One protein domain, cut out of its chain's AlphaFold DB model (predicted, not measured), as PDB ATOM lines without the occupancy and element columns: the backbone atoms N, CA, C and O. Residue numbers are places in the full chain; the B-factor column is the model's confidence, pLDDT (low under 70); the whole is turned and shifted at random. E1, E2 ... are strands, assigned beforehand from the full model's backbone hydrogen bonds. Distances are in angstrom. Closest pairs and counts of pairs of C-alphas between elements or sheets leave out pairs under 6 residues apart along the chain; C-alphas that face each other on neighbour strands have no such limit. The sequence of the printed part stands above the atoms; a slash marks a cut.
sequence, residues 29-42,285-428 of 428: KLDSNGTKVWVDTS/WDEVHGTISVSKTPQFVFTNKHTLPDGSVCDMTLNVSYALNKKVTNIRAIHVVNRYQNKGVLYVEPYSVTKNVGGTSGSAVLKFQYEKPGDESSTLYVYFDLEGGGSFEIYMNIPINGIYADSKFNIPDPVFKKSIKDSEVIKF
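AT A GLANCE: This is residues 29 to 42 and 285 to 428 of the 428 residues of an uncharacterized protein of Thermoanaerobacter wiegelii Rt8.B1 (UniProt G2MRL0). Two five-stranded sheets lie face to face as a sandwich, their strands crossed at 38 degrees. The small pair E2 and E3 sticks out at one end of the long axis, and the loop of residues 407 to 413 stands free at the other. The printed part has 158 residues with no named helix and twelve named strands, E1 to E12 in order along the chain; it is all strand by class, though under half of its residues, 76, are in named elements. The sheets run E1 - E11 - E10 - E6 - E7, E8 - E9 - E5 - E4 - E12 and E2 - E3, all antiparallel. The whole is compact, with a radius of gyration of the C-alphas of 17.5 A and spans of 66 by 33 by 22 A.

IN THESE COORDINATES: Find C-alpha 29 at (33.055, 39.288, -19.643), where E1, residues 29 to 31, begins. E2 is residues 36 to 40, and past the cut E3 is 285 to 287. E4, 290 to 297, spans 24.1 A; E5, 316 to 324, 25.6 A. Look for E6, the longest strand, from C-alpha 328 at (27.693, 21.564, -20.286) to 338, 29.3 A. Then come E7, 345 to 348; E8, 352 to 356; E9, 361 to 368, 23.6 A; E10, 379 to 386, 22.5 A; and E11, 391 to 397, 20.5 A. E12, 423 to 427, ends at C-alpha 427 at (37.470, 32.202, -13.082).

HOW THE PARTS SIT: Between the two large sheets, look at E6 and E9: their closest C-alphas, Ile 331 and Ala 364, are 7.1 A apart. In the first sheet, E1 and E7 are edge strands; within hydrogen-bond range are N 29 and O 395 of the neighbours E1 and E11, 2.9 A, N 382 and O 394 of the hairpin E10 and E11, 2.8 A, N 334 and O 381 of the neighbours E6 and E10, 3.0 A, and N 337 and O 346 of the hairpin E6 and E7, 2.8 A. In the second, the edge strands are E8 and E12; within range are N 354 and O 365 of the hairpin E8 and E9, 2.9 A, N 318 and O 366 of E5 and E9, 2.8 A, N 293 and O 321 of the hairpin E4 and E5, 2.8 A, and N 294 and O 424 of E4 and E12, 2.9 A. E2 and E3 pair through N 37 and O 286, 2.9 A. E3 runs on into E4 at 60 degrees.

THE WHOLE: The C-alphas of Ser 42 and Asn 410, the two farthest apart, are 67.8 A apart. Residues 43 to 284 are not printed, and C-alphas 42 and 285 are 13.4 A apart across the cut. The links E4 to E5 and E11 to E12 are long, 18 and 25 residues. Read low confidence, pLDDT under 70, at residues 32 to 40, 42, 285 and 403 to 414.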
ATOM      1  N   LYS A  29      34.013  39.010 -20.713       87.06
ATOM      2  CA  LYS A  29      33.055  39.288 -19.643       87.06
ATOM      3  C   LYS A  29      32.087  38.118 -19.495       87.06
ATOM      4  O   LYS A  29      31.788  37.438 -20.473       87.06
ATOM      5  N   LEU A  30      31.597  37.899 -18.280       82.62
ATOM      6  CA  LEU A  30      30.571  36.910 -17.947       82.62
ATOM      7  C   LEU A  30      29.280  37.656 -17.595       82.62
ATOM      8  O   LEU A  30      29.338  38.582 -16.784       82.62
ATOM      9  N   ASP A  31      28.134  37.258 -18.152       75.69
ATOM     10  CA  ASP A  31      26.840  37.661 -17.590       75.69
ATOM     11  C   ASP A  31      26.387  36.616 -16.558       75.69
ATOM     12  O   ASP A  31      25.927  35.516 -16.885       75.69
ATOM     13  N   SER A  32      26.543  36.963 -15.280       57.00
ATOM     14  CA  SER A  32      26.185  36.108 -14.148       57.00
ATOM     15  C   SER A  32      24.679  36.015 -13.885       57.00
ATOM     16  O   SER A  32      24.263  35.238 -13.028       57.00
ATOM     17  N   ASN A  33      23.825  36.744 -14.614       57.84
ATOM     18  CA  ASN A  33      22.373  36.574 -14.489       57.84
ATOM     19  C   ASN A  33      21.908  35.166 -14.928       57.84
ATOM     20  O   ASN A  33      20.826  34.733 -14.537       57.84
ATOM     21  N   GLY A  34      22.736  34.437 -15.693       52.09
ATOM     22  CA  GLY A  34      22.499  33.050 -16.109       52.09
ATOM     23  C   GLY A  34      23.250  31.965 -15.320       52.09
ATOM     24  O   GLY A  34      23.038  30.782 -15.584       52.09
ATOM     25  N   THR A  35      24.122  32.292 -14.356       58.62
ATOM     26  CA  THR A  35      24.972  31.293 -13.657       58.62
ATOM     27  C   THR A  35      24.250  30.545 -12.530       58.62
ATOM     28  O   THR A  35      24.855  30.229 -11.505       58.62
ATOM     29  N   LYS A  36      22.955  30.252 -12.702       59.72
ATOM     30  CA  LYS A  36      22.142  29.485 -11.748       59.72
ATOM     31  C   LYS A  36      21.357  28.388 -12.462       59.72
ATOM     32  O   LYS A  36      20.565  28.663 -13.358       59.72
ATOM     33  N   VAL A  37      21.569  27.143 -12.041       55.31
ATOM     34  CA  VAL A  37      20.821  25.963 -12.501       55.31
ATOM     35  C   VAL A  37      19.711  25.675 -11.500       55.31
ATOM     36  O   VAL A  37      19.958  25.681 -10.293       55.31
ATOM     37  N   TRP A  38      18.493  25.413 -11.975       60.09
ATOM     38  CA  TRP A  38      17.421  24.942 -11.100       60.09
ATOM     39  C   TRP A  38      17.599  23.447 -10.827       60.09
ATOM     40  O   TRP A  38      17.506  22.627 -11.739       60.09
ATOM     41  N   VAL A  39      17.839  23.090  -9.569       64.38
ATOM     42  CA  VAL A  39      17.869  21.700  -9.118       64.38
ATOM     43  C   VAL A  39      16.483  21.345  -8.596       64.38
ATOM     44  O   VAL A  39      16.078  21.811  -7.530       64.38
ATOM     45  N   ASP A  40      15.752  20.532  -9.357       61.03
ATOM     46  CA  ASP A  40      14.452  20.005  -8.945       61.03
ATOM     47  C   ASP A  40      14.632  18.911  -7.878       61.03
ATOM     48  O   ASP A  40      15.357  17.936  -8.082       61.03
ATOM     49  N   THR A  41      13.978  19.085  -6.729       72.44
ATOM     50  CA  THR A  41      13.935  18.117  -5.618       72.44
ATOM     51  C   THR A  41      12.505  17.662  -5.314       72.44
ATOM     52  O   THR A  41      12.239  17.087  -4.253       72.44
ATOM     53  N   SER A  42      11.573  17.943  -6.229       64.38
ATOM     54  CA  SER A  42      10.158  17.626  -6.082       64.38
ATOM     55  C   SER A  42       9.934  16.125  -5.923       64.38
ATOM     56  O   SER A  42      10.579  15.303  -6.577       64.38
ATOM     57  N   TRP A 285      18.130  27.049  -6.515       65.44
ATOM     58  CA  TRP A 285      19.072  27.589  -7.490       65.44
ATOM     59  C   TRP A 285      20.496  27.282  -7.040       65.44
ATOM     60  O   TRP A 285      20.914  27.741  -5.978       65.44
ATOM     61  N   ASP A 286      21.226  26.518  -7.845       72.19
ATOM     62  CA  ASP A 286      22.611  26.134  -7.590       72.19
ATOM     63  C   ASP A 286      23.557  26.913  -8.513       72.19
ATOM     64  O   ASP A 286      23.280  27.065  -9.706       72.19
ATOM     65  N   GLU A 287      24.652  27.430  -7.964       78.94
ATOM     66  CA  GLU A 287      25.529  28.372  -8.664       78.94
ATOM     67  C   GLU A 287      26.562  27.648  -9.541       78.94
ATOM     68  O   GLU A 287      27.067  26.565  -9.222       78.94
ATOM     69  N   VAL A 288      26.845  28.234 -10.704       82.00
ATOM     70  CA  VAL A 288      27.819  27.712 -11.667       82.00
ATOM     71  C   VAL A 288      29.164  28.374 -11.403       82.00
ATOM     72  O   VAL A 288      29.278  29.590 -11.506       82.00
ATOM     73  N   HIS A 289      30.177  27.557 -11.127       84.25
ATOM     74  CA  HIS A 289      31.549  27.980 -10.849       84.25
ATOM     75  C   HIS A 289      32.535  27.182 -11.700       84.25
ATOM     76  O   HIS A 289      32.271  26.030 -12.065       84.25
ATOM     77  N   GLY A 290      33.704  27.755 -11.968       89.00
ATOM     78  CA  GLY A 290      34.797  27.056 -12.619       89.00
ATOM     79  C   GLY A 290      35.793  27.959 -13.329       89.00
ATOM     80  O   GLY A 290      36.170  29.036 -12.872       89.00
ATOM     81  N   THR A 291      36.306  27.462 -14.448       91.69
ATOM     82  CA  THR A 291      37.277  28.153 -15.295       91.69
ATOM     83  C   THR A 291      36.880  27.996 -16.755       91.69
ATOM     84  O   THR A 291      36.575  26.889 -17.206       91.69
ATOM     85  N   ILE A 292      36.919  29.097 -17.503       93.25
ATOM     86  CA  ILE A 292      36.754  29.101 -18.957       93.25
ATOM     87  C   ILE A 292      37.970  29.787 -19.565       93.25
ATOM     88  O   ILE A 292      38.350  30.877 -19.144       93.25
ATOM     89  N   SER A 293      38.557  29.154 -20.573       94.81
ATOM     90  CA  SER A 293      39.622  29.727 -21.388       94.81
ATOM     91  C   SER A 293      39.085  29.984 -22.786       94.81
ATOM     92  O   SER A 293      38.474  29.100 -23.390       94.81
ATOM     93  N   VAL A 294      39.351  31.173 -23.314       96.00
ATOM     94  CA  VAL A 294      39.029  31.552 -24.689       96.00
ATOM     95  C   VAL A 294      40.308  31.983 -25.390       96.00
ATOM     96  O   VAL A 294      41.135  32.683 -24.805       96.00
ATOM     97  N   SER A 295      40.472  31.602 -26.652       96.94
ATOM     98  CA  SER A 295      41.445  32.220 -27.550       96.94
ATOM     99  C   SER A 295      40.879  32.375 -28.953       96.94
ATOM    100  O   SER A 295      40.004  31.613 -29.366       96.94
ATOM    101  N   LYS A 296      41.386  33.347 -29.710       96.06
ATOM    102  CA  LYS A 296      41.054  33.506 -31.125       96.06
ATOM    103  C   LYS A 296      42.292  33.633 -32.000       96.06
ATOM    104  O   LYS A 296      43.321  34.161 -31.583       96.06
ATOM    105  N   THR A 297      42.149  33.217 -33.248       94.81
ATOM    106  CA  THR A 297      43.099  33.485 -34.328       94.81
ATOM    107  C   THR A 297      42.325  33.859 -35.597       94.81
ATOM    108  O   THR A 297      41.254  33.297 -35.828       94.81
ATOM    109  N   PRO A 298      42.815  34.791 -36.435       93.62
ATOM    110  CA  PRO A 298      43.983  35.663 -36.251       93.62
ATOM    111  C   PRO A 298      43.745  36.828 -35.259       93.62
ATOM    112  O   PRO A 298      42.644  37.031 -34.736       93.62
ATOM    113  N   GLN A 299      44.796  37.617 -34.992       90.31
ATOM    114  CA  GLN A 299      44.716  38.796 -34.112       90.31
ATOM    115  C   GLN A 299      43.826  39.899 -34.705       90.31
ATOM    116  O   GLN A 299      42.914  40.405 -34.048       90.31
ATOM    117  N   PHE A 300      44.056  40.216 -35.981       91.25
ATOM    118  CA  PHE A 300      43.232  41.120 -36.777       91.25
ATOM    119  C   PHE A 300      42.217  40.302 -37.569       91.25
ATOM    120  O   PHE A 300      42.590  39.551 -38.466       91.25
ATOM    121  N   VAL A 301      40.936  40.441 -37.235       93.56
ATOM    122  CA  VAL A 301      39.856  39.762 -37.954       93.56
ATOM    123  C   VAL A 301      39.495  40.582 -39.190       93.56
ATOM    124  O   VAL A 301      39.333  41.802 -39.113       93.56
ATOM    125  N   PHE A 302      39.370  39.908 -40.329       92.62
ATOM    126  CA  PHE A 302      39.079  40.513 -41.626       92.62
ATOM    127  C   PHE A 302      37.807  39.925 -42.237       92.62
ATOM    128  O   PHE A 302      37.422  38.793 -41.948       92.62
ATOM    129  N   THR A 303      37.158  40.684 -43.119       92.75
ATOM    130  CA  THR A 303      36.073  40.149 -43.947       92.75
ATOM    131  C   THR A 303      36.566  39.090 -44.934       92.75
ATOM    132  O   THR A 303      37.683  39.185 -45.443       92.75
ATOM    133  N   ASN A 304      35.669  38.183 -45.336       91.06
ATOM    134  CA  ASN A 304      35.866  37.166 -46.382       91.06
ATOM    135  C   ASN A 304      36.077  37.734 -47.806       91.06
ATOM    136  O   ASN A 304      35.990  37.011 -48.795       91.06
ATOM    137  N   LYS A 305      36.300  39.050 -47.918       89.06
ATOM    138  CA  LYS A 305      36.742  39.750 -49.134       89.06
ATOM    139  C   LYS A 305      38.261  39.927 -49.186       89.06
ATOM    140  O   LYS A 305      38.766  40.405 -50.192       89.06
ATOM    141  N   HIS A 306      38.963  39.541 -48.122       87.44
ATOM    142  CA  HIS A 306      40.408  39.370 -48.101       87.44
ATOM    143  C   HIS A 306      40.758  37.885 -48.217       87.44
ATOM    144  O   HIS A 306      39.966  37.019 -47.831       87.44
ATOM    145  N   THR A 307      41.960  37.616 -48.715       88.44
ATOM    146  CA  THR A 307      42.521  36.273 -48.869       88.44
ATOM    147  C   THR A 307      43.797  36.126 -48.053       88.44
ATOM    148  O   THR A 307      44.607  37.053 -47.979       88.44
ATOM    149  N   LEU A 308      43.991  34.945 -47.475       85.88
ATOM    150  CA  LEU A 308      45.239  34.519 -46.856       85.88
ATOM    151  C   LEU A 308      46.301  34.204 -47.935       85.88
ATOM    152  O   LEU A 308      45.958  34.072 -49.115       85.88
ATOM    153  N   PRO A 309      47.595  34.068 -47.573       88.75
ATOM    154  CA  PRO A 309      48.670  33.779 -48.533       88.75
ATOM    155  C   PRO A 309      48.519  32.460 -49.309       88.75
ATOM    156  O   PRO A 309      49.153  32.294 -50.347       88.75
ATOM    157  N   ASP A 310      47.691  31.533 -48.824       90.62
ATOM    158  CA  ASP A 310      47.350  30.265 -49.483       90.62
ATOM    159  C   ASP A 310      46.174  30.378 -50.479       90.62
ATOM    160  O   ASP A 310      45.785  29.389 -51.099       90.62
ATOM    161  N   GLY A 311      45.602  31.577 -50.643       89.50
ATOM    162  CA  GLY A 311      44.453  31.847 -51.509       89.50
ATOM    163  C   GLY A 311      43.086  31.558 -50.879       89.50
ATOM    164  O   GLY A 311      42.065  31.847 -51.505       89.50
ATOM    165  N   SER A 312      43.027  31.033 -49.651       91.75
ATOM    166  CA  SER A 312      41.766  30.869 -48.920       91.75
ATOM    167  C   SER A 312      41.213  32.219 -48.437       91.75
ATOM    168  O   SER A 312      41.950  33.192 -48.281       91.75
ATOM    169  N   VAL A 313      39.896  32.319 -48.225       93.25
ATOM    170  CA  VAL A 313      39.276  33.547 -47.691       93.25
ATOM    171  C   VAL A 313      39.551  33.695 -46.194       93.25
ATOM    172  O   VAL A 313      39.553  32.706 -45.464       93.25
ATOM    173  N   CYS A 314      39.727  34.930 -45.720       93.88
ATOM    174  CA  CYS A 314      39.946  35.184 -44.297       93.88
ATOM    175  C   CYS A 314      38.758  34.723 -43.431       93.88
ATOM    176  O   CYS A 314      37.599  35.055 -43.706       93.88
ATOM    177  N   ASP A 315      39.077  34.015 -42.347       95.81
ATOM    178  CA  ASP A 315      38.155  33.586 -41.297       95.81
ATOM    179  C   ASP A 315      38.661  34.011 -39.900       95.81
ATOM    180  O   ASP A 315      39.683  34.686 -39.751       95.81
ATOM    181  N   MET A 316      37.900  33.659 -38.864       96.94
ATOM    182  CA  MET A 316      38.328  33.703 -37.469       96.94
ATOM    183  C   MET A 316      37.988  32.371 -36.810       96.94
ATOM    184  O   MET A 316      36.821  31.985 -36.768       96.94
ATOM    185  N   THR A 317      38.984  31.708 -36.234       98.12
ATOM    186  CA  THR A 317      38.798  30.547 -35.361       98.12
ATOM    187  C   THR A 317      38.758  31.005 -33.904       98.12
ATOM    188  O   THR A 317      39.695  31.637 -33.421       98.12
ATOM    189  N   LEU A 318      37.683  30.663 -33.197       98.31
ATOM    190  CA  LEU A 318      37.532  30.791 -31.751       98.31
ATOM    191  C   LEU A 318      37.719  29.414 -31.108       98.31
ATOM    192  O   LEU A 318      36.996  28.475 -31.439       98.31
ATOM    193  N   ASN A 319      38.647  29.304 -30.166       98.25
ATOM    194  CA  ASN A 319      38.804  28.137 -29.309       98.25
ATOM    195  C   ASN A 319      38.250  28.473 -27.928       98.25
ATOM    196  O   ASN A 319      38.592  29.501 -27.344       98.25
ATOM    197  N   VAL A 320      37.421  27.585 -27.398       97.81
ATOM    198  CA  VAL A 320      36.824  27.683 -26.067       97.81
ATOM    199  C   VAL A 320      37.111  26.375 -25.340       97.81
ATOM    200  O   VAL A 320      36.880  25.301 -25.888       97.81
ATOM    201  N   SER A 321      37.585  26.439 -24.102       97.56
ATOM    202  CA  SER A 321      37.668  25.278 -23.209       97.56
ATOM    203  C   SER A 321      37.095  25.626 -21.848       97.56
ATOM    204  O   SER A 321      37.263  26.754 -21.387       97.56
ATOM    205  N   TYR A 322      36.462  24.665 -21.190       95.94
ATOM    206  CA  TYR A 322      35.819  24.877 -19.898       95.94
ATOM    207  C   TYR A 322      36.132  23.743 -18.920       95.94
ATOM    208  O   TYR A 322      36.360  22.598 -19.316       95.94
ATOM    209  N   ALA A 323      36.114  24.078 -17.633       95.62
ATOM    210  CA  ALA A 323      36.105  23.151 -16.510       95.62
ATOM    211  C   ALA A 323      35.217  23.759 -15.415       95.62
ATOM    212  O   ALA A 323      35.621  24.708 -14.744       95.62
ATOM    213  N   LEU A 324      33.990  23.257 -15.290       91.75
ATOM    214  CA  LEU A 324      32.921  23.795 -14.445       91.75
ATOM    215  C   LEU A 324      32.452  22.761 -13.412       91.75
ATOM    216  O   LEU A 324      32.653  21.559 -13.571       91.75
ATOM    217  N   ASN A 325      31.751  23.218 -12.376       89.81
ATOM    218  CA  ASN A 325      31.054  22.352 -11.419       89.81
ATOM    219  C   ASN A 325      29.755  21.719 -11.978       89.81
ATOM    220  O   ASN A 325      29.207  20.810 -11.355       89.81
ATOM    221  N   LYS A 326      29.262  22.173 -13.141       89.12
ATOM    222  CA  LYS A 326      28.078  21.645 -13.848       89.12
ATOM    223  C   LYS A 326      28.459  21.066 -15.210       89.12
ATOM    224  O   LYS A 326      29.410  21.529 -15.838       89.12
ATOM    225  N   LYS A 327      27.714  20.062 -15.690       92.75
ATOM    226  CA  LYS A 327      27.906  19.538 -17.050       92.75
ATOM    227  C   LYS A 327      27.347  20.521 -18.076       92.75
ATOM    228  O   LYS A 327      26.209  20.971 -17.946       92.75
ATOM    229  N   VAL A 328      28.129  20.792 -19.115       94.00
ATOM    230  CA  VAL A 328      27.693  21.564 -20.286       94.00
ATOM    231  C   VAL A 328      27.153  20.588 -21.323       94.00
ATOM    232  O   VAL A 328      27.864  19.673 -21.735       94.00
ATOM    233  N   THR A 329      25.905  20.769 -21.745       95.00
ATOM    234  CA  THR A 329      25.246  19.929 -22.757       95.00
ATOM    235  C   THR A 329      25.476  20.454 -24.169       95.00
ATOM    236  O   THR A 329      25.556  19.668 -25.111       95.00
ATOM    237  N   ASN A 330      25.633  21.770 -24.329       95.88
ATOM    238  CA  ASN A 330      25.865  22.411 -25.617       95.88
ATOM    239  C   ASN A 330      26.617  23.744 -25.460       95.88
ATOM    240  O   ASN A 330      26.517  24.423 -24.441       95.88
ATOM    241  N   ILE A 331      27.357  24.121 -26.505       96.19
ATOM    242  CA  ILE A 331      27.974  25.445 -26.656       96.19
ATOM    243  C   ILE A 331      27.505  26.029 -27.985       96.19
ATOM    244  O   ILE A 331      27.573  25.356 -29.017       96.19
ATOM    245  N   ARG A 332      27.042  27.276 -27.983       95.31
ATOM    246  CA  ARG A 332      26.610  28.019 -29.181       95.31
ATOM    247  C   ARG A 332      27.182  29.430 -29.135       95.31
ATOM    248  O   ARG A 332      27.440  29.944 -28.053       95.31
ATOM    249  N   ALA A 333      27.408  30.051 -30.285       97.06
ATOM    250  CA  ALA A 333      27.997  31.384 -30.347       97.06
ATOM    251  C   ALA A 333      27.431  32.186 -31.515       97.06
ATOM    252  O   ALA A 333      27.093  31.615 -32.549       97.06
ATOM    253  N   ILE A 334      27.369  33.502 -31.343       97.69
ATOM    254  CA  ILE A 334      26.883  34.443 -32.350       97.69
ATOM    255  C   ILE A 334      27.668  35.746 -32.234       97.69
ATOM    256  O   ILE A 334      27.863  36.274 -31.138       97.69
ATOM    257  N   HIS A 335      28.141  36.270 -33.359       98.12
ATOM    258  CA  HIS A 335      28.786  37.573 -33.402       98.12
ATOM    259  C   HIS A 335      27.773  38.623 -33.851       98.12
ATOM    260  O   HIS A 335      27.300  38.606 -34.988       98.12
ATOM    261  N   VAL A 336      27.445  39.542 -32.947       97.25
ATOM    262  CA  VAL A 336      26.629  40.726 -33.214       97.25
ATOM    263  C   VAL A 336      27.551  41.814 -33.762       97.25
ATOM    264  O   VAL A 336      28.267  42.485 -33.020       97.25
ATOM    265  N   VAL A 337      27.590  41.933 -35.085       94.88
ATOM    266  CA  VAL A 337      28.489  42.813 -35.836       94.88
ATOM    267  C   VAL A 337      27.828  44.171 -36.059       94.88
ATOM    268  O   VAL A 337      26.900  44.300 -36.862       94.88
ATOM    269  N   ASN A 338      28.340  45.204 -35.390       91.25
ATOM    270  CA  ASN A 338      27.868  46.578 -35.541       91.25
ATOM    271  C   ASN A 338      28.542  47.209 -36.759       91.25
ATOM    272  O   ASN A 338      29.759  47.392 -36.799       91.25
ATOM    273  N   ARG A 339      27.766  47.460 -37.821       88.44
ATOM    274  CA  ARG A 339      28.326  47.829 -39.125       88.44
ATOM    275  C   ARG A 339      28.636  49.319 -39.193       88.44
ATOM    276  O   ARG A 339      27.743  50.153 -39.035       88.44
ATOM    277  N   TYR A 340      29.876  49.629 -39.582       81.25
ATOM    278  CA  TYR A 340      30.356  50.991 -39.834       81.25
ATOM    279  C   TYR A 340      29.358  51.863 -40.609       81.25
ATOM    280  O   TYR A 340      28.684  51.394 -41.532       81.25
ATOM    281  N   GLN A 341      29.364  53.163 -40.300       75.06
ATOM    282  CA  GLN A 341      28.516  54.185 -40.932       75.06
ATOM    283  C   GLN A 341      27.012  53.951 -40.682       75.06
ATOM    284  O   GLN A 341      26.196  54.189 -41.572       75.06
ATOM    285  N   ASN A 342      26.650  53.466 -39.486       72.88
ATOM    286  CA  ASN A 342      25.273  53.183 -39.059       72.88
ATOM    287  C   ASN A 342      24.506  52.253 -40.021       72.88
ATOM    288  O   ASN A 342      23.294  52.375 -40.195       72.88
ATOM    289  N   LYS A 343      25.195  51.287 -40.644       82.06
ATOM    290  CA  LYS A 343      24.621  50.358 -41.644       82.06
ATOM    291  C   LYS A 343      23.872  49.169 -41.020       82.06
ATOM    292  O   LYS A 343      23.788  48.100 -41.634       82.06
ATOM    293  N   GLY A 344      23.330  49.373 -39.820       88.81
ATOM    294  CA  GLY A 344      22.630  48.378 -39.014       88.81
ATOM    295  C   GLY A 344      23.549  47.344 -38.359       88.81
ATOM    296  O   GLY A 344      24.776  47.453 -38.380       88.81
ATOM    297  N   VAL A 345      22.918  46.321 -37.794       93.06
ATOM    298  CA  VAL A 345      23.568  45.186 -37.130       93.06
ATOM    299  C   VAL A 345      23.505  43.967 -38.051       93.06
ATOM    300  O   VAL A 345      22.521  43.781 -38.769       93.06
ATOM    301  N   LEU A 346      24.550  43.143 -38.051       93.62
ATOM    302  CA  LEU A 346      24.572  41.836 -38.707       93.62
ATOM    303  C   LEU A 346      24.817  40.752 -37.656       93.62
ATOM    304  O   LEU A 346      25.745  40.857 -36.865       93.62
ATOM    305  N   TYR A 347      24.012  39.698 -37.682       96.56
ATOM    306  CA  TYR A 347      24.197  38.525 -36.835       96.56
ATOM    307  C   TYR A 347      24.972  37.471 -37.625       96.56
ATOM    308  O   TYR A 347      24.540  37.078 -38.709       96.56
ATOM    309  N   VAL A 348      26.136  37.058 -37.121       97.50
ATOM    310  CA  VAL A 348      27.022  36.097 -37.792       97.50
ATOM    311  C   VAL A 348      27.200  34.865 -36.917       97.50
ATOM    312  O   VAL A 348      27.802  34.924 -35.844       97.50
ATOM    313  N   GLU A 349      26.679  33.741 -37.392       97.75
ATOM    314  CA  GLU A 349      26.882  32.423 -36.795       97.75
ATOM    315  C   GLU A 349      28.175  31.774 -37.328       97.75
ATOM    316  O   GLU A 349      28.648  32.123 -38.416       97.75
ATOM    317  N   PRO A 350      28.786  30.839 -36.582       97.88
ATOM    318  CA  PRO A 350      29.953  30.111 -37.057       97.88
ATOM    319  C   PRO A 350      29.590  29.141 -38.192       97.88
ATOM    320  O   PRO A 350      28.684  28.323 -38.063       97.88
ATOM    321  N   TYR A 351      30.353  29.176 -39.287       97.31
ATOM    322  CA  TYR A 351      30.154  28.304 -40.452       97.31
ATOM    323  C   TYR A 351      30.657  26.866 -40.225       97.31
ATOM    324  O   TYR A 351      30.324  25.955 -40.982       97.31
ATOM    325  N   SER A 352      31.491  26.654 -39.205       97.69
ATOM    326  CA  SER A 352      32.017  25.346 -38.813       97.69
ATOM    327  C   SER A 352      32.165  25.292 -37.297       97.69
ATOM    328  O   SER A 352      32.676  26.235 -36.689       97.69
ATOM    329  N   VAL A 353      31.697  24.203 -36.681       97.94
ATOM    330  CA  VAL A 353      31.706  24.031 -35.226       97.94
ATOM    331  C   VAL A 353      32.048  22.592 -34.853       97.94
ATOM    332  O   VAL A 353      31.313  21.669 -35.195       97.94
ATOM    333  N   THR A 354      33.115  22.416 -34.079       98.06
ATOM    334  CA  THR A 354      33.498  21.141 -33.458       98.06
ATOM    335  C   THR A 354      33.325  21.272 -31.951       98.06
ATOM    336  O   THR A 354      33.840  22.221 -31.365       98.06
ATOM    337  N   LYS A 355      32.610  20.343 -31.304       97.00
ATOM    338  CA  LYS A 355      32.319  20.386 -29.860       97.00
ATOM    339  C   LYS A 355      32.714  19.074 -29.192       97.00
ATOM    340  O   LYS A 355      32.384  18.006 -29.697       97.00
ATOM    341  N   ASN A 356      33.346  19.174 -28.032       97.31
ATOM    342  CA  ASN A 356      33.519  18.103 -27.063       97.31
ATOM    343  C   ASN A 356      32.794  18.539 -25.781       97.31
ATOM    344  O   ASN A 356      33.345  19.298 -24.984       97.31
ATOM    345  N   VAL A 357      31.526  18.141 -25.659       95.94
ATOM    346  CA  VAL A 357      30.588  18.529 -24.588       95.94
ATOM    347  C   VAL A 357      29.896  17.291 -24.003       95.94
ATOM    348  O   VAL A 357      30.057  16.187 -24.515       95.94
ATOM    349  N   GLY A 358      29.131  17.466 -22.925       91.44
ATOM    350  CA  GLY A 358      28.466  16.397 -22.168       91.44
ATOM    351  C   GLY A 358      29.132  16.085 -20.823       91.44
ATOM    352  O   GLY A 358      28.561  15.365 -20.007       91.44
ATOM    353  N   GLY A 359      30.315  16.651 -20.564       93.56
ATOM    354  CA  GLY A 359      31.026  16.583 -19.285       93.56
ATOM    355  C   GLY A 359      31.057  17.917 -18.532       93.56
ATOM    356  O   GLY A 359      30.649  18.960 -19.049       93.56
ATOM    357  N   THR A 360      31.586  17.876 -17.306       94.75
ATOM    358  CA  THR A 360      31.964  19.055 -16.498       94.75
ATOM    359  C   THR A 360      33.173  19.799 -17.066       94.75
ATOM    360  O   THR A 360      33.336  20.991 -16.823       94.75
ATOM    361  N   SER A 361      33.999  19.130 -17.868       96.81
ATOM    362  CA  SER A 361      35.030  19.750 -18.698       96.81
ATOM    363  C   SER A 361      34.833  19.400 -20.169       96.81
ATOM    364  O   SER A 361      34.160  18.423 -20.504       96.81
ATOM    365  N   GLY A 362      35.400  20.224 -21.048       97.69
ATOM    366  CA  GLY A 362      35.269  20.056 -22.491       97.69
ATOM    367  C   GLY A 362      35.787  21.255 -23.279       97.69
ATOM    368  O   GLY A 362      36.470  22.136 -22.747       97.69
ATOM    369  N   SER A 363      35.475  21.281 -24.573       97.88
ATOM    370  CA  SER A 363      35.929  22.327 -25.488       97.88
ATOM    371  C   SER A 363      35.022  22.507 -26.703       97.88
ATOM    372  O   SER A 363      34.227  21.637 -27.057       97.88
ATOM    373  N   ALA A 364      35.154  23.651 -27.367       98.19
ATOM    374  CA  ALA A 364      34.573  23.913 -28.671       98.19
ATOM    375  C   ALA A 364      35.545  24.719 -29.541       98.19
ATOM    376  O   ALA A 364      36.249  25.604 -29.057       98.19
ATOM    377  N   VAL A 365      35.558  24.421 -30.837       98.56
ATOM    378  CA  VAL A 365      36.264  25.183 -31.871       98.56
ATOM    379  C   VAL A 365      35.211  25.683 -32.849       98.56
ATOM    380  O   VAL A 365      34.489  24.877 -33.437       98.56
ATOM    381  N   LEU A 366      35.088  27.000 -32.991       98.50
ATOM    382  CA  LEU A 366      34.047  27.653 -33.785       98.50
ATOM    383  C   LEU A 366      34.702  28.584 -34.803       98.50
ATOM    384  O   LEU A 366      35.490  29.449 -34.424       98.50
ATOM    385  N   LYS A 367      34.390  28.424 -36.089       98.25
ATOM    386  CA  LYS A 367      34.959  29.243 -37.164       98.25
ATOM    387  C   LYS A 367      33.929  30.187 -37.760       98.25
ATOM    388  O   LYS A 367      32.822  29.767 -38.078       98.25
ATOM    389  N   PHE A 368      34.311  31.441 -37.966       98.31
ATOM    390  CA  PHE A 368      33.451  32.518 -38.451       98.31
ATOM    391  C   PHE A 368      34.025  33.145 -39.720       98.31
ATOM    392  O   PHE A 368      35.224  33.394 -39.799       98.31
ATOM    393  N   GLN A 369      33.162  33.473 -40.679       96.75
ATOM    394  CA  GLN A 369      33.503  34.298 -41.838       96.75
ATOM    395  C   GLN A 369      32.566  35.501 -41.886       96.75
ATOM    396  O   GLN A 369      31.372  35.376 -41.626       96.75
ATOM    397  N   TYR A 370      33.103  36.668 -42.235       95.06
ATOM    398  CA  TYR A 370      32.370  37.931 -42.156       95.06
ATOM    399  C   TYR A 370      32.225  38.565 -43.534       95.06
ATOM    400  O   TYR A 370      33.215  38.940 -44.159       95.06
ATOM    401  N   GLU A 371      30.999  38.747 -44.020       91.38
ATOM    402  CA  GLU A 371      30.785  39.393 -45.322       91.38
ATOM    403  C   GLU A 371      31.011  40.910 -45.311       91.38
ATOM    404  O   GLU A 371      31.288  41.511 -46.356       91.38
ATOM    405  N   LYS A 372      30.808  41.543 -44.150       90.56
ATOM    406  CA  LYS A 372      30.794  42.998 -43.955       90.56
ATOM    407  C   LYS A 372      31.658  43.362 -42.740       90.56
ATOM    408  O   LYS A 372      31.683  42.591 -41.785       90.56
ATOM    409  N   PRO A 373      32.344  44.517 -42.763       90.81
ATOM    410  CA  PRO A 373      33.129  44.972 -41.624       90.81
ATOM    411  C   PRO A 373      32.243  45.500 -40.494       90.81
ATOM    412  O   PRO A 373      31.126  45.968 -40.743       90.81
ATOM    413  N   GLY A 374      32.794  45.488 -39.283       89.81
ATOM    414  CA  GLY A 374      32.160  46.003 -38.076       89.81
ATOM    415  C   GLY A 374      33.145  46.674 -37.127       89.81
ATOM    416  O   GLY A 374      34.345  46.385 -37.143       89.81
ATOM    417  N   ASP A 375      32.632  47.617 -36.346       88.62
ATOM    418  CA  ASP A 375      33.419  48.436 -35.427       88.62
ATOM    419  C   ASP A 375      33.736  47.715 -34.103       88.62
ATOM    420  O   ASP A 375      33.380  46.554 -33.902       88.62
ATOM    421  N   GLU A 376      34.448  48.396 -33.205       89.50
ATOM    422  CA  GLU A 376      34.900  47.873 -31.903       89.50
ATOM    423  C   GLU A 376      33.759  47.516 -30.940       89.50
ATOM    424  O   GLU A 376      33.970  46.741 -30.007       89.50
ATOM    425  N   SER A 377      32.542  48.018 -31.169       90.31
ATOM    426  CA  SER A 377      31.363  47.612 -30.400       90.31
ATOM    427  C   SER A 377      30.782  46.265 -30.856       90.31
ATOM    428  O   SER A 377      29.923  45.714 -30.168       90.31
ATOM    429  N   SER A 378      31.269  45.698 -31.971       93.75
ATOM    430  CA  SER A 378      30.912  44.344 -32.413       93.75
ATOM    431  C   SER A 378      31.256  43.330 -31.319       93.75
ATOM    432  O   SER A 378      32.395  43.267 -30.846       93.75
ATOM    433  N   THR A 379      30.244  42.584 -30.879       95.69
ATOM    434  CA  THR A 379      30.303  41.755 -29.672       95.69
ATOM    435  C   THR A 379      30.009  40.303 -30.021       95.69
ATOM    436  O   THR A 379      28.954  39.973 -30.568       95.69
ATOM    437  N   LEU A 380      30.961  39.428 -29.714       96.75
ATOM    438  CA  LEU A 380      30.833  37.984 -29.835       96.75
ATOM    439  C   LEU A 380      30.308  37.415 -28.519       96.75
ATOM    440  O   LEU A 380      30.972  37.544 -27.492       96.75
ATOM    441  N   TYR A 381      29.157  36.754 -28.581       95.56
ATOM    442  CA  TYR A 381      28.535  36.039 -27.471       95.56
ATOM    443  C   TYR A 381      28.787  34.539 -27.614       95.56
ATOM    444  O   TYR A 381      28.679  33.990 -28.714       95.56
ATOM    445  N   VAL A 382      29.091  33.870 -26.505       95.75
ATOM    446  CA  VAL A 382      29.206  32.411 -26.404       95.75
ATOM    447  C   VAL A 382      28.357  31.945 -25.226       95.75
ATOM    448  O   VAL A 382      28.601  32.327 -24.085       95.75
ATOM    449  N   TYR A 383      27.375  31.101 -25.512       93.06
ATOM    450  CA  TYR A 383      26.439  30.539 -24.545       93.06
ATOM    451  C   TYR A 383      26.833  29.105 -24.206       93.06
ATOM    452  O   TYR A 383      27.173  28.318 -25.098       93.06
ATOM    453  N   PHE A 384      26.706  28.763 -22.930       93.19
ATOM    454  CA  PHE A 384      26.876  27.420 -22.393       93.19
ATOM    455  C   PHE A 384      25.522  26.950 -21.866       93.19
ATOM    456  O   PHE A 384      25.017  27.490 -20.882       93.19
ATOM    457  N   ASP A 385      24.932  25.960 -22.528       92.12
ATOM    458  CA  ASP A 385      23.683  25.338 -22.091       92.12
ATOM    459  C   ASP A 385      24.021  24.179 -21.125       92.12
ATOM    460  O   ASP A 385      24.975  23.426 -21.362       92.12
ATOM    461  N   LEU A 386      23.282  24.045 -20.016       89.69
ATOM    462  CA  LEU A 386      23.645  23.165 -18.893       89.69
ATOM    463  C   LEU A 386      22.712  21.958 -18.717       89.69
ATOM    464  O   LEU A 386      21.547  21.961 -19.119       89.69
ATOM    465  N   GLU A 387      23.232  20.895 -18.099       84.12
ATOM    466  CA  GLU A 387      22.432  19.741 -17.671       84.12
ATOM    467  C   GLU A 387      21.501  20.133 -16.511       84.12
ATOM    468  O   GLU A 387      21.917  20.820 -15.579       84.12
ATOM    469  N   GLY A 388      20.235  19.705 -16.572       74.25
ATOM    470  CA  GLY A 388      19.174  20.159 -15.659       74.25
ATOM    471  C   GLY A 388      18.452  21.433 -16.121       74.25
ATOM    472  O   GLY A 388      17.403  21.770 -15.577       74.25
ATOM    473  N   GLY A 389      18.948  22.092 -17.173       71.75
ATOM    474  CA  GLY A 389      18.390  23.331 -17.708       71.75
ATOM    475  C   GLY A 389      19.081  24.586 -17.170       71.75
ATOM    476  O   GLY A 389      19.823  24.554 -16.190       71.75
ATOM    477  N   GLY A 390      18.833  25.708 -17.844       78.00
ATOM    478  CA  GLY A 390      19.579  26.951 -17.645       78.00
ATOM    479  C   GLY A 390      20.769  27.086 -18.602       78.00
ATOM    480  O   GLY A 390      21.245  26.116 -19.200       78.00
ATOM    481  N   SER A 391      21.219  28.324 -18.770       83.31
ATOM    482  CA  SER A 391      22.350  28.686 -19.622       83.31
ATOM    483  C   SER A 391      22.954  30.000 -19.145       83.31
ATOM    484  O   SER A 391      22.203  30.910 -18.793       83.31
ATOM    485  N   PHE A 392      24.273  30.133 -19.227       85.69
ATOM    486  CA  PHE A 392      24.966  31.409 -19.031       85.69
ATOM    487  C   PHE A 392      25.727  31.805 -20.298       85.69
ATOM    488  O   PHE A 392      25.987  30.967 -21.168       85.69
ATOM    489  N   GLU A 393      26.097  33.079 -20.395       88.62
ATOM    490  CA  GLU A 393      26.854  33.615 -21.523       88.62
ATOM    491  C   GLU A 393      28.147  34.299 -21.080       88.62
ATOM    492  O   GLU A 393      28.228  34.937 -20.027       88.62
ATOM    493  N   ILE A 394      29.164  34.174 -21.927       91.56
ATOM    494  CA  ILE A 394      30.323  35.062 -21.942       91.56
ATOM    495  C   ILE A 394      30.271  35.906 -23.210       91.56
ATOM    496  O   ILE A 394      29.802  35.445 -24.253       91.56
ATOM    497  N   TYR A 395      30.800  37.120 -23.144       92.81
ATOM    498  CA  TYR A 395      30.851  38.019 -24.287       92.81
ATOM    499  C   TYR A 395      32.166  38.794 -24.349       92.81
ATOM    500  O   TYR A 395      32.812  39.060 -23.333       92.81
ATOM    501  N   MET A 396      32.590  39.128 -25.566       94.00
ATOM    502  CA  MET A 396      33.859  39.806 -25.831       94.00
ATOM    503  C   MET A 396      33.778  40.675 -27.089       94.00
ATOM    504  O   MET A 396      33.166  40.296 -28.088       94.00
ATOM    505  N   ASN A 397      34.427  41.836 -27.058       94.50
ATOM    506  CA  ASN A 397      34.466  42.759 -28.191       94.50
ATOM    507  C   ASN A 397      35.545  42.343 -29.206       94.50
ATOM    508  O   ASN A 397      36.711  42.134 -28.840       94.50
ATOM    509  N   ILE A 398      35.162  42.218 -30.481       94.88
ATOM    510  CA  ILE A 398      36.042  41.820 -31.590       94.88
ATOM    511  C   ILE A 398      35.678  42.638 -32.847       94.88
ATOM    512  O   ILE A 398      34.676  42.339 -33.492       94.88
ATOM    513  N   PRO A 399      36.481  43.641 -33.252       93.00
ATOM    514  CA  PRO A 399      36.246  44.391 -34.489       93.00
ATOM    515  C   PRO A 399      36.534  43.552 -35.747       93.00
ATOM    516  O   PRO A 399      37.370  42.648 -35.720       93.00
ATOM    517  N   ILE A 400      35.894  43.897 -36.873       93.38
ATOM    518  CA  ILE A 400      36.078  43.232 -38.174       93.38
ATOM    519  C   ILE A 400      36.511  44.253 -39.229       93.38
ATOM    520  O   ILE A 400      35.743  45.132 -39.628       93.38
ATOM    521  N   ASN A 401      37.730  44.093 -39.735       89.56
ATOM    522  CA  ASN A 401      38.348  44.976 -40.720       89.56
ATOM    523  C   ASN A 401      37.878  44.649 -42.150       89.56
ATOM    524  O   ASN A 401      37.723  43.486 -42.527       89.56
ATOM    525  N   GLY A 402      37.657  45.676 -42.975       81.81
ATOM    526  CA  GLY A 402      37.107  45.539 -44.327       81.81
ATOM    527  C   GLY A 402      37.583  46.635 -45.272       81.81
ATOM    528  O   GLY A 402      37.647  47.792 -44.874       81.81
ATOM    529  N   ILE A 403      37.789  46.287 -46.544       67.12
ATOM    530  CA  ILE A 403      38.220  47.197 -47.627       67.12
ATOM    531  C   ILE A 403      37.373  48.489 -47.685       67.12
ATOM    532  O   ILE A 403      37.885  49.579 -47.928       67.12
ATOM    533  N   TYR A 404      36.069  48.390 -47.411       57.59
ATOM    534  CA  TYR A 404      35.115  49.510 -47.457       57.59
ATOM    535  C   TYR A 404      34.998  50.328 -46.158       57.59
ATOM    536  O   TYR A 404      34.139  51.209 -46.089       57.59
ATOM    537  N   ALA A 405      35.795  50.035 -45.127       50.25
ATOM    538  CA  ALA A 405      35.844  50.858 -43.918       50.25
ATOM    539  C   ALA A 405      36.650  52.153 -44.136       50.25
ATOM    540  O   ALA A 405      36.325  53.165 -43.521       50.25
ATOM    541  N   ASP A 406      37.637  52.124 -45.041       48.03
ATOM    542  CA  ASP A 406      38.667  53.169 -45.156       48.03
ATOM    543  C   ASP A 406      38.773  53.819 -46.556       48.03
ATOM    544  O   ASP A 406      38.984  55.021 -46.680       48.03
ATOM    545  N   SER A 407      38.487  53.069 -47.629       44.28
ATOM    546  CA  SER A 407      38.719  53.446 -49.045       44.28
ATOM    547  C   SER A 407      37.898  54.619 -49.632       44.28
ATOM    548  O   SER A 407      37.782  54.752 -50.851       44.28
ATOM    549  N   LYS A 408      37.311  55.490 -48.801       45.12
ATOM    550  CA  LYS A 408      36.650  56.741 -49.231       45.12
ATOM    551  C   LYS A 408      37.168  58.012 -48.564       45.12
ATOM    552  O   LYS A 408      36.698  59.094 -48.911       45.12
ATOM    553  N   PHE A 409      38.124  57.899 -47.654       44.19
ATOM    554  CA  PHE A 409      38.792  59.043 -47.056       44.19
ATOM    555  C   PHE A 409      40.284  58.940 -47.363       44.19
ATOM    556  O   PHE A 409      40.845  57.851 -47.394       44.19
ATOM    557  N   ASN A 410      40.923  60.079 -47.620       44.38
ATOM    558  CA  ASN A 410      42.350  60.155 -47.931       44.38
ATOM    559  C   ASN A 410      43.159  60.089 -46.616       44.38
ATOM    560  O   ASN A 410      43.817  61.057 -46.236       44.38
ATOM    561  N   ILE A 411      42.977  59.001 -45.858       46.12
ATOM    562  CA  ILE A 411      43.546  58.787 -44.519       46.12
ATOM    563  C   ILE A 411      44.949  58.182 -44.678       46.12
ATOM    564  O   ILE A 411      45.124  57.297 -45.516       46.12
ATOM    565  N   PRO A 412      45.958  58.633 -43.909       43.06
ATOM    566  CA  PRO A 412      47.230  57.923 -43.822       43.06
ATOM    567  C   PRO A 412      47.004  56.531 -43.217       43.06
ATOM    568  O   PRO A 412      46.600  56.459 -42.061       43.06
ATOM    569  N   ASP A 413      47.264  55.493 -44.020       47.78
ATOM    570  CA  ASP A 413      47.169  54.039 -43.788       47.78
ATOM    571  C   ASP A 413      46.034  53.523 -42.869       47.78
ATOM    572  O   ASP A 413      45.986  53.867 -41.686       47.78
ATOM    573  N   PRO A 414      45.168  52.586 -43.327       55.53
ATOM    574  CA  PRO A 414      44.116  52.016 -42.488       55.53
ATOM    575  C   PRO A 414      44.687  51.409 -41.202       55.53
ATOM    576  O   PRO A 414      45.262  50.317 -41.205       55.53
ATOM    577  N   VAL A 415      44.473  52.093 -40.076       71.25
ATOM    578  CA  VAL A 415      44.836  51.585 -38.750       71.25
ATOM    579  C   VAL A 415      43.895  50.431 -38.418       71.25
ATOM    580  O   VAL A 415      42.795  50.627 -37.893       71.25
ATOM    581  N   PHE A 416      44.314  49.215 -38.773       81.81
ATOM    582  CA  PHE A 416      43.540  48.007 -38.522       81.81
ATOM    583  C   PHE A 416      43.243  47.864 -37.029       81.81
ATOM    584  O   PHE A 416      44.114  48.002 -36.168       81.81
ATOM    585  N   LYS A 417      41.984  47.561 -36.725       86.88
ATOM    586  CA  LYS A 417      41.482  47.426 -35.361       86.88
ATOM    587  C   LYS A 417      41.622  45.978 -34.910       86.88
ATOM    588  O   LYS A 417      41.357  45.046 -35.672       86.88
ATOM    589  N   LYS A 418      42.016  45.790 -33.654       88.44
ATOM    590  CA  LYS A 418      42.106  44.488 -32.982       88.44
ATOM    591  C   LYS A 418      41.324  44.521 -31.673       88.44
ATOM    592  O   LYS A 418      40.994  45.590 -31.167       88.44
ATOM    593  N   SER A 419      41.032  43.347 -31.135       88.81
ATOM    594  CA  SER A 419      40.519  43.196 -29.773       88.81
ATOM    595  C   SER A 419      41.571  43.583 -28.725       88.81
ATOM    596  O   SER A 419      42.763  43.681 -29.021       88.81
ATOM    597  N   ILE A 420      41.122  43.777 -27.481       88.44
ATOM    598  CA  ILE A 420      41.984  44.130 -26.337       88.44
ATOM    599  C   ILE A 420      42.998  43.008 -26.048       88.44
ATOM    600  O   ILE A 420      44.180  43.277 -25.842       88.44
ATOM    601  N   LYS A 421      42.541  41.749 -26.078       91.88
ATOM    602  CA  LYS A 421      43.364  40.534 -25.977       91.88
ATOM    603  C   LYS A 421      42.999  39.560 -27.104       91.88
ATOM    604  O   LYS A 421      41.990  39.740 -27.786       91.88
ATOM    605  N   ASP A 422      43.827  38.536 -27.296       91.50
ATOM    606  CA  ASP A 422      43.565  37.403 -28.203       91.50
ATOM    607  C   ASP A 422      43.324  36.086 -27.451       91.50
ATOM    608  O   ASP A 422      42.846  35.113 -28.035       91.50
ATOM    609  N   SER A 423      43.643  36.051 -26.158       94.00
ATOM    610  CA  SER A 423      43.331  34.959 -25.242       94.00
ATOM    611  C   SER A 423      43.065  35.496 -23.836       94.00
ATOM    612  O   SER A 423      43.644  36.502 -23.422       94.00
ATOM    613  N   GLU A 424      42.180  34.828 -23.100       92.75
ATOM    614  CA  GLU A 424      41.932  35.101 -21.686       92.75
ATOM    615  C   GLU A 424      41.412  33.848 -20.971       92.75
ATOM    616  O   GLU A 424      40.800  32.971 -21.583       92.75
ATOM    617  N   VAL A 425      41.676  33.766 -19.667       91.19
ATOM    618  CA  VAL A 425      41.162  32.722 -18.779       91.19
ATOM    619  C   VAL A 425      40.394  33.407 -17.659       91.19
ATOM    620  O   VAL A 425      40.990  34.127 -16.861       91.19
ATOM    621  N   ILE A 426      39.087  33.173 -17.598       87.31
ATOM    622  CA  ILE A 426      38.205  33.690 -16.547       87.31
ATOM    623  C   ILE A 426      37.951  32.616 -15.488       87.31
ATOM    624  O   ILE A 426      37.905  31.419 -15.794       87.31
ATOM    625  N   LYS A 427      37.786  33.051 -14.237       85.75
ATOM    626  CA  LYS A 427      37.470  32.202 -13.082       85.75
ATOM    627  C   LYS A 427      36.346  32.837 -12.277       85.75
ATOM    628  O   LYS A 427      36.378  34.045 -12.044       85.75
ATOM    629  N   PHE A 428      35.382  32.023 -11.868       79.94
ATOM    630  CA  PHE A 428      34.167  32.450 -11.177       79.94
ATOM    631  C   PHE A 428      33.586  31.316 -10.333       79.94
ATOM    632  O   PHE A 428      33.937  30.147 -10.610       79.94
TER     633      PHE A 428